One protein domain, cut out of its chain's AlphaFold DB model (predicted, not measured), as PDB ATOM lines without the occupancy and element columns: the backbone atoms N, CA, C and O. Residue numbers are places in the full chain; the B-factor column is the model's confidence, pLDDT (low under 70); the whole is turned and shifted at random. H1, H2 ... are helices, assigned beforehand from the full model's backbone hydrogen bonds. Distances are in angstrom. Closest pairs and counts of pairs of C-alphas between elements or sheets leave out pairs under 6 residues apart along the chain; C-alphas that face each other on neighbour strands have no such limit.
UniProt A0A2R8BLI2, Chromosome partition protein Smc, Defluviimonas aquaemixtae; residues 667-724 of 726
ATOM      1  N   THR A 667     -40.227 -17.278  -5.124       91.50
ATOM      2  CA  THR A 667     -41.310 -18.183  -5.545       91.50
ATOM      3  C   THR A 667     -41.201 -19.573  -4.923       91.50
ATOM      4  O   THR A 667     -42.207 -20.133  -4.480       91.50
ATOM      5  N   ASP A 668     -39.984 -20.105  -4.842       92.94
ATOM      6  CA  ASP A 668     -39.704 -21.448  -4.341       92.94
ATOM      7  C   ASP A 668     -39.787 -21.455  -2.813       92.94
ATOM      8  O   ASP A 668     -40.322 -22.389  -2.211       92.94
ATOM      9  N   VAL A 669     -39.354 -20.356  -2.183       94.19
ATOM     10  CA  VAL A 669     -39.511 -20.122  -0.743       94.19
ATOM     11  C   VAL A 669     -40.998 -20.039  -0.364       94.19
ATOM     12  O   VAL A 669     -41.417 -20.737   0.555       94.19
ATOM     13  N   HIS A 670     -41.845 -19.311  -1.107       95.19
ATOM     14  CA  HIS A 670     -43.302 -19.308  -0.875       95.19
ATOM     15  C   HIS A 670     -43.970 -20.669  -1.144       95.19
ATOM     16  O   HIS A 670     -44.982 -20.999  -0.518       95.19
ATOM     17  N   ALA A 671     -43.470 -21.460  -2.099       93.69
ATOM     18  CA  ALA A 671     -43.977 -22.811  -2.352       93.69
ATOM     19  C   ALA A 671     -43.613 -23.779  -1.210       93.69
ATOM     20  O   ALA A 671     -44.432 -24.616  -0.826       93.69
ATOM     21  N   MET A 672     -42.419 -23.627  -0.636       94.75
ATOM     22  CA  MET A 672     -41.955 -24.355   0.546       94.75
ATOM     23  C   MET A 672     -42.726 -23.941   1.810       94.75
ATOM     24  O   MET A 672     -43.224 -24.810   2.522       94.75
ATOM     25  N   LEU A 673     -42.880 -22.639   2.076       96.00
ATOM     26  CA  LEU A 673     -43.577 -22.126   3.264       96.00
ATOM     27  C   LEU A 673     -45.049 -22.558   3.313       96.00
ATOM     28  O   LEU A 673     -45.536 -22.930   4.375       96.00
ATOM     29  N   ARG A 674     -45.730 -22.635   2.160       94.56
ATOM     30  CA  ARG A 674     -47.099 -23.182   2.062       94.56
ATOM     31  C   ARG A 674     -47.223 -24.670   2.410       94.56
ATOM     32  O   ARG A 674     -48.333 -25.138   2.639       94.56
ATOM     33  N   ARG A 675     -46.116 -25.420   2.449       95.38
ATOM     34  CA  ARG A 675     -46.070 -26.831   2.880       95.38
ATOM     35  C   ARG A 675     -45.584 -26.997   4.324       95.38
ATOM     36  O   ARG A 675     -45.599 -28.114   4.834       95.38
ATOM     37  N   ALA A 676     -45.138 -25.923   4.973       94.50
ATOM     38  CA  ALA A 676     -44.583 -25.984   6.315       94.50
ATOM     39  C   ALA A 676     -45.703 -26.124   7.368       94.50
ATOM     40  O   ALA A 676     -46.614 -25.288   7.405       94.50
ATOM     41  N   PRO A 677     -45.648 -27.135   8.261       92.62
ATOM     42  CA  PRO A 677     -46.640 -27.301   9.318       92.62
ATOM     43  C   PRO A 677     -46.764 -26.040  10.181       92.62
ATOM     44  O   PRO A 677     -45.755 -25.461  10.587       92.62
ATOM     45  N   GLY A 678     -47.998 -25.616  10.459       90.88
ATOM     46  CA  GLY A 678     -48.300 -24.454  11.304       90.88
ATOM     47  C   GLY A 678     -48.225 -23.075  10.633       90.88
ATOM     48  O   GLY A 678     -48.613 -22.105  11.273       90.88
ATOM     49  N   LEU A 679     -47.783 -22.955   9.371       93.44
ATOM     50  CA  LEU A 679     -47.795 -21.670   8.641       93.44
ATOM     51  C   LEU A 679     -49.034 -21.454   7.754       93.44
ATOM     52  O   LEU A 679     -49.244 -20.344   7.276       93.44
ATOM     53  N   GLY A 680     -49.883 -22.468   7.560       88.62
ATOM     54  CA  GLY A 680     -51.119 -22.336   6.770       88.62
ATOM     55  C   GLY A 680     -52.202 -21.452   7.408       88.62
ATOM     56  O   GLY A 680     -53.045 -20.922   6.694       88.62
ATOM     57  N   GLU A 681     -52.160 -21.274   8.731       89.69
ATOM     58  CA  GLU A 681     -53.088 -20.434   9.515       89.69
ATOM     59  C   GLU A 681     -52.438 -19.115   9.979       89.69
ATOM     60  O   GLU A 681     -53.040 -18.330  10.711       89.69
ATOM     61  N   ALA A 682     -51.186 -18.873   9.582       92.75
ATOM     62  CA  ALA A 682     -50.437 -17.682   9.948       92.75
ATOM     63  C   ALA A 682     -50.890 -16.447   9.150       92.75
ATOM     64  O   ALA A 682     -51.374 -16.554   8.025       92.75
ATOM     65  N   ASP A 683     -50.670 -15.259   9.723       95.00
ATOM     66  CA  ASP A 683     -50.872 -13.977   9.039       95.00
ATOM     67  C   ASP A 683     -50.061 -13.936   7.725       95.00
ATOM     68  O   ASP A 683     -48.826 -14.018   7.789       95.00
ATOM     69  N   PRO A 684     -50.708 -13.796   6.546       94.06
ATOM     70  CA  PRO A 684     -50.025 -13.783   5.256       94.06
ATOM     71  C   PRO A 684     -48.889 -12.761   5.182       94.06
ATOM     72  O   PRO A 684     -47.836 -13.076   4.640       94.06
ATOM     73  N   ALA A 685     -49.038 -11.586   5.808       93.38
ATOM     74  CA  ALA A 685     -47.997 -10.558   5.797       93.38
ATOM     75  C   ALA A 685     -46.706 -11.025   6.499       93.38
ATOM     76  O   ALA A 685     -45.603 -10.679   6.074       93.38
ATOM     77  N   LYS A 686     -46.828 -11.859   7.540       95.19
ATOM     78  CA  LYS A 686     -45.682 -12.457   8.244       95.19
ATOM     79  C   LYS A 686     -45.091 -13.647   7.495       95.19
ATOM     80  O   LYS A 686     -43.888 -13.874   7.572       95.19
ATOM     81  N   VAL A 687     -45.913 -14.401   6.762       96.06
ATOM     82  CA  VAL A 687     -45.430 -15.471   5.872       96.06
ATOM     83  C   VAL A 687     -44.647 -14.874   4.697       96.06
ATOM     84  O   VAL A 687     -43.604 -15.412   4.331       96.06
ATOM     85  N   ASP A 688     -45.095 -13.740   4.159       95.62
ATOM     86  CA  ASP A 688     -44.396 -13.008   3.101       95.62
ATOM     87  C   ASP A 688     -43.087 -12.383   3.609       95.62
ATOM     88  O   ASP A 688     -42.054 -12.504   2.949       95.62
ATOM     89  N   GLN A 689     -43.081 -11.797   4.814       95.75
ATOM     90  CA  GLN A 689     -41.847 -11.322   5.450       95.75
ATOM     91  C   GLN A 689     -40.840 -12.466   5.671       95.75
ATOM     92  O   GLN A 689     -39.679 -12.343   5.279       95.75
ATOM     93  N   LEU A 690     -41.293 -13.610   6.195       96.56
ATOM     94  CA  LEU A 690     -40.469 -14.809   6.373       96.56
ATOM     95  C   LEU A 690     -39.912 -15.334   5.036       96.56
ATOM     96  O   LEU A 690     -38.777 -15.813   4.980       96.56
ATOM     97  N   ALA A 691     -40.682 -15.225   3.946       96.62
ATOM     98  CA  ALA A 691     -40.223 -15.591   2.609       96.62
ATOM     99  C   ALA A 691     -39.087 -14.682   2.118       96.62
ATOM    100  O   ALA A 691     -38.103 -15.179   1.569       96.62
ATOM    101  N   ILE A 692     -39.196 -13.371   2.355       95.81
ATOM    102  CA  ILE A 692     -38.157 -12.385   2.029       95.81
ATOM    103  C   ILE A 692     -36.894 -12.634   2.867       95.81
ATOM    104  O   ILE A 692     -35.791 -12.657   2.322       95.81
ATOM    105  N   GLU A 693     -37.035 -12.861   4.175       94.81
ATOM    106  CA  GLU A 693     -35.911 -13.122   5.087       94.81
ATOM    107  C   GLU A 693     -35.128 -14.384   4.674       94.81
ATOM    108  O   GLU A 693     -33.905 -14.326   4.521       94.81
ATOM    109  N   ILE A 694     -35.818 -15.494   4.383       94.38
ATOM    110  CA  ILE A 694     -35.182 -16.743   3.920       94.38
ATOM    111  C   ILE A 694     -34.591 -16.597   2.505       94.38
ATOM    112  O   ILE A 694     -33.496 -17.101   2.250       94.38
ATOM    113  N   ALA A 695     -35.257 -15.896   1.577       94.25
ATOM    114  CA  ALA A 695     -34.726 -15.666   0.225       94.25
ATOM    115  C   ALA A 695     -33.423 -14.840   0.236       94.25
ATOM    116  O   ALA A 695     -32.521 -15.095  -0.566       94.25
ATOM    117  N   ASN A 696     -33.294 -13.915   1.194       93.38
ATOM    118  CA  ASN A 696     -32.083 -13.132   1.453       93.38
ATOM    119  C   ASN A 696     -30.966 -13.918   2.180       93.38
ATOM    120  O   ASN A 696     -29.932 -13.338   2.511       93.38
ATOM    121  N   GLY A 697     -31.151 -15.220   2.428       91.88
ATOM    122  CA  GLY A 697     -30.155 -16.086   3.061       91.88
ATOM    123  C   GLY A 697     -30.121 -16.016   4.591       91.88
ATOM    124  O   GLY A 697     -29.141 -16.462   5.186       91.88
ATOM    125  N   MET A 698     -31.156 -15.469   5.242       93.00
ATOM    126  CA  MET A 698     -31.276 -15.524   6.702       93.00
ATOM    127  C   MET A 698     -31.626 -16.944   7.161       93.00
ATOM    128  O   MET A 698     -32.453 -17.630   6.557       93.00
ATOM    129  N   CYS A 699     -31.016 -17.379   8.261       94.25
ATOM    130  CA  CYS A 699     -31.222 -18.718   8.786       94.25
ATOM    131  C   CYS A 699     -32.662 -18.937   9.283       94.25
ATOM    132  O   CYS A 699     -33.212 -18.051   9.944       94.25
ATOM    133  N   PRO A 700     -33.279 -20.116   9.042       94.31
ATOM    134  CA  PRO A 700     -34.680 -20.365   9.394       94.31
ATOM    135  C   PRO A 700     -35.035 -20.101  10.863       94.31
ATOM    136  O   PRO A 700     -36.145 -19.663  11.154       94.31
ATOM    137  N   THR A 701     -34.098 -20.337  11.786       94.25
ATOM    138  CA  THR A 701     -34.251 -20.057  13.222       94.25
ATOM    139  C   THR A 701     -34.441 -18.568  13.507       94.25
ATOM    140  O   THR A 701     -35.312 -18.196  14.295       94.25
ATOM    141  N   ASP A 702     -33.646 -17.718  12.857       94.75
ATOM    142  CA  ASP A 702     -33.646 -16.274  13.084       94.75
ATOM    143  C   ASP A 702     -34.765 -15.589  12.304       94.75
ATOM    144  O   ASP A 702     -35.449 -14.742  12.869       94.75
ATOM    145  N   ALA A 703     -35.041 -16.035  11.076       95.00
ATOM    146  CA  ALA A 703     -36.167 -15.551  10.281       95.00
ATOM    147  C   ALA A 703     -37.524 -15.882  10.946       95.00
ATOM    148  O   ALA A 703     -38.389 -15.019  11.088       95.00
ATOM    149  N   LEU A 704     -37.706 -17.102  11.482       95.56
ATOM    150  CA  LEU A 704     -38.900 -17.421  12.285       95.56
ATOM    151  C   LEU A 704     -39.001 -16.540  13.538       95.56
ATOM    152  O   LEU A 704     -40.090 -16.076  13.879       95.56
ATOM    153  N   ARG A 705     -37.881 -16.283  14.226       94.88
ATOM    154  CA  ARG A 705     -37.859 -15.417  15.413       94.88
ATOM    155  C   ARG A 705     -38.179 -13.958  15.064       94.88
ATOM    156  O   ARG A 705     -38.923 -13.334  15.816       94.88
ATOM    157  N   ALA A 706     -37.669 -13.438  13.950       94.75
ATOM    158  CA  ALA A 706     -37.909 -12.076  13.478       94.75
ATOM    159  C   ALA A 706     -39.367 -11.871  13.031       94.75
ATOM    160  O   ALA A 706     -40.038 -10.965  13.523       94.75
ATOM    161  N   SER A 707     -39.881 -12.757  12.174       95.62
ATOM    162  CA  SER A 707     -41.236 -12.648  11.618       95.62
ATOM    163  C   SER A 707     -42.354 -13.008  12.617       95.62
ATOM    164  O   SER A 707     -43.429 -12.402  12.593       95.62
ATOM    165  N   PHE A 708     -42.137 -13.975  13.523       93.31
ATOM    166  CA  PHE A 708     -43.193 -14.515  14.401       93.31
ATOM    167  C   PHE A 708     -42.963 -14.338  15.909       93.31
ATOM    168  O   PHE A 708     -43.874 -14.621  16.690       93.31
ATOM    169  N   GLY A 709     -41.784 -13.891  16.352       91.19
ATOM    170  CA  GLY A 709     -41.443 -13.687  17.772       91.19
ATOM    171  C   GLY A 709     -41.322 -14.970  18.610       91.19
ATOM    172  O   GLY A 709     -40.769 -14.950  19.708       91.19
ATOM    173  N   SER A 710     -41.800 -16.104  18.096       89.31
ATOM    174  CA  SER A 710     -41.743 -17.426  18.715       89.31
ATOM    175  C   SER A 710     -41.498 -18.491  17.648       89.31
ATOM    176  O   SER A 710     -41.870 -18.325  16.487       89.31
ATOM    177  N   ILE A 711     -40.836 -19.582  18.032       91.00
ATOM    178  CA  ILE A 711     -40.394 -20.625  17.102       91.00
ATOM    179  C   ILE A 711     -41.269 -21.864  17.292       91.00
ATOM    180  O   ILE A 711     -41.141 -22.577  18.287       91.00
ATOM    181  N   ASN A 712     -42.122 -22.166  16.312       92.25
ATOM    182  CA  ASN A 712     -42.765 -23.474  16.241       92.25
ATOM    183  C   ASN A 712     -41.717 -24.521  15.820       92.25
ATOM    184  O   ASN A 712     -41.157 -24.469  14.723       92.25
ATOM    185  N   ARG A 713     -41.447 -25.487  16.709       93.44
ATOM    186  CA  ARG A 713     -40.407 -26.510  16.519       93.44
ATOM    187  C   ARG A 713     -40.651 -27.394  15.290       93.44
ATOM    188  O   ARG A 713     -39.685 -27.793  14.650       93.44
ATOM    189  N   GLN A 714     -41.907 -27.683  14.939       94.75
ATOM    190  CA  GLN A 714     -42.232 -28.481  13.748       94.75
ATOM    191  C   GLN A 714     -41.938 -27.696  12.464       94.75
ATOM    192  O   GLN A 714     -41.303 -28.223  11.550       94.75
ATOM    193  N   THR A 715     -42.322 -26.417  12.432       94.56
ATOM    194  CA  THR A 715     -42.015 -25.493  11.333       94.56
ATOM    195  C   THR A 715     -40.505 -25.334  11.154       94.56
ATOM    196  O   THR A 715     -40.012 -25.452  10.037       94.56
ATOM    197  N   LEU A 716     -39.750 -25.143  12.244       94.69
ATOM    198  CA  LEU A 716     -38.291 -25.012  12.184       94.69
ATOM    199  C   LEU A 716     -37.621 -26.267  11.607       94.69
ATOM    200  O   LEU A 716     -36.817 -26.153  10.686       94.69
ATOM    201  N   VAL A 717     -37.972 -27.462  12.098       94.56
ATOM    202  CA  VAL A 717     -37.406 -28.729  11.597       94.56
ATOM    203  C   VAL A 717     -37.723 -28.930  10.110       94.56
ATOM    204  O   VAL A 717     -36.850 -29.341   9.345       94.56
ATOM    205  N   PHE A 718     -38.941 -28.590   9.675       95.75
ATOM    206  CA  PHE A 718     -39.314 -28.629   8.261       95.75
ATOM    207  C   PHE A 718     -38.476 -27.659   7.412       95.75
ATOM    208  O   PHE A 718     -37.995 -28.039   6.340       95.75
ATOM    209  N   LEU A 719     -38.266 -26.428   7.888       94.50
ATOM    210  CA  LEU A 719     -37.485 -25.424   7.167       94.50
ATOM    211  C   LEU A 719     -35.993 -25.764   7.125       94.50
ATOM    212  O   LEU A 719     -35.415 -25.677   6.049       94.50
ATOM    213  N   MET A 720     -35.381 -26.243   8.211       93.06
ATOM    214  CA  MET A 720     -33.985 -26.712   8.177       93.06
ATOM    215  C   MET A 720     -33.803 -27.889   7.205       93.06
ATOM    216  O   MET A 720     -32.845 -27.914   6.438       93.06
ATOM    217  N   LYS A 721     -34.760 -28.827   7.145       92.12
ATOM    218  CA  LYS A 721     -34.716 -29.936   6.174       92.12
ATOM    219  C   LYS A 721     -34.887 -29.477   4.715       92.12
ATOM    220  O   LYS A 721     -34.406 -30.154   3.811       92.12
ATOM    221  N   SER A 722     -35.568 -28.354   4.476       91.06
ATOM    222  CA  SER A 722     -35.931 -27.884   3.126       91.06
ATOM    223  C   SER A 722     -34.992 -26.799   2.571       91.06
ATOM    224  O   SER A 722     -34.699 -26.772   1.373       91.06
ATOM    225  N   VAL A 723     -34.508 -25.901   3.434       88.00
ATOM    226  CA  VAL A 723     -33.551 -24.823   3.117       88.00
ATOM    227  C   VAL A 723     -32.104 -25.330   3.188       88.00
ATOM    228  O   VAL A 723     -31.257 -24.857   2.431       88.00
ATOM    229  N   GLY A 724     -31.847 -26.347   4.012       83.31
ATOM    230  CA  GLY A 724     -30.511 -26.820   4.364       83.31
ATOM    231  C   GLY A 724     -30.130 -26.385   5.780       83.31
ATOM    232  O   GLY A 724     -30.804 -25.554   6.394       83.31
TER     233      GLY A 724
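What this domain is: This is residues 667 to 724 of the 726 residues of the protein "Chromosome partition protein Smc" of Defluviimonas aquaemixtae (UniProt A0A2R8BLI2). The longest helix, H2, lies side by side with H3 in a helical hairpin, and the two remaining helices, H1 beside H2 and H4 beside H3, bring the four short helices into a ring in the order H1, H2, H3, H4, nearly closed between H4 and H1. H1 is set steeply across H2, and H4 packs on H3 at its first residue, Pro 700. The printed part has 58 residues with four named helices, H1, H2, H3 and H4 along the chain, and no named strand; the class is all helix. The whole is compact, with a radius of gyration of the C-alphas of 9.6 A, and rounded, spanning 23 by 21 by 20 A.

Where its parts are: H2, residues 684 to 695, is 16.2 A long from first to last C-alpha. H3 takes residues 700 to 708, 11.5 A. H4 takes residues 713 to 723, 15.1 A, and its last C-alpha, that of Val 723, is at (-33.551, -24.823, 3.117). H1 takes residues 667 to 673, 9.9 A, and C-alpha 667 is at (-41.310, -18.183, -5.545). C-alpha 684, where H2 begins, is at (-50.025, -13.783, 5.256).

How they stand to each other: H2 and H3 touch and form a helical hairpin, opposite ways at a shallow tilt of 28 degrees; their closest C-alphas, of Lys 686 and Ser 707, are 5.6 A apart. H2 touches H1 as well, opposite ways at a steep tilt of 65 degrees, with the closest C-alphas, of Val 669 and Ala 691, 5.7 A apart. H3 touches H4 at a steep tilt of 54 degrees, opposite ways; their closest C-alphas, of Pro 700 and Leu 719, are 6.2 A apart. H1 and H4 are close but not clearly touching, at a shallow tilt of 29 degrees, opposite ways, with the closest C-alphas, of Met 672 and Ser 722, 7.4 A apart. H1 and H3 are apart. H2 and H4 are only just apart, at 8.3 A between their closest C-alphas. In H1, H2, H3 and H4 every O i to N i+4 pair is within hydrogen-bond range.

The domain as a whole: The C-alphas farthest apart, of Asp 683 and Gly 724, are 24.5 A from each other, and those of Thr 667 and Gly 724, the first and last printed residues, are 17.0 A apart. The printed part has no cut. The links H2 to H3 and H3 to H4 are tight, four residues each, the link H1 to H2 is short, with 10 residues, and no link is long. The mean pLDDT of the printed part is 93.6, and no printed residue is under 70.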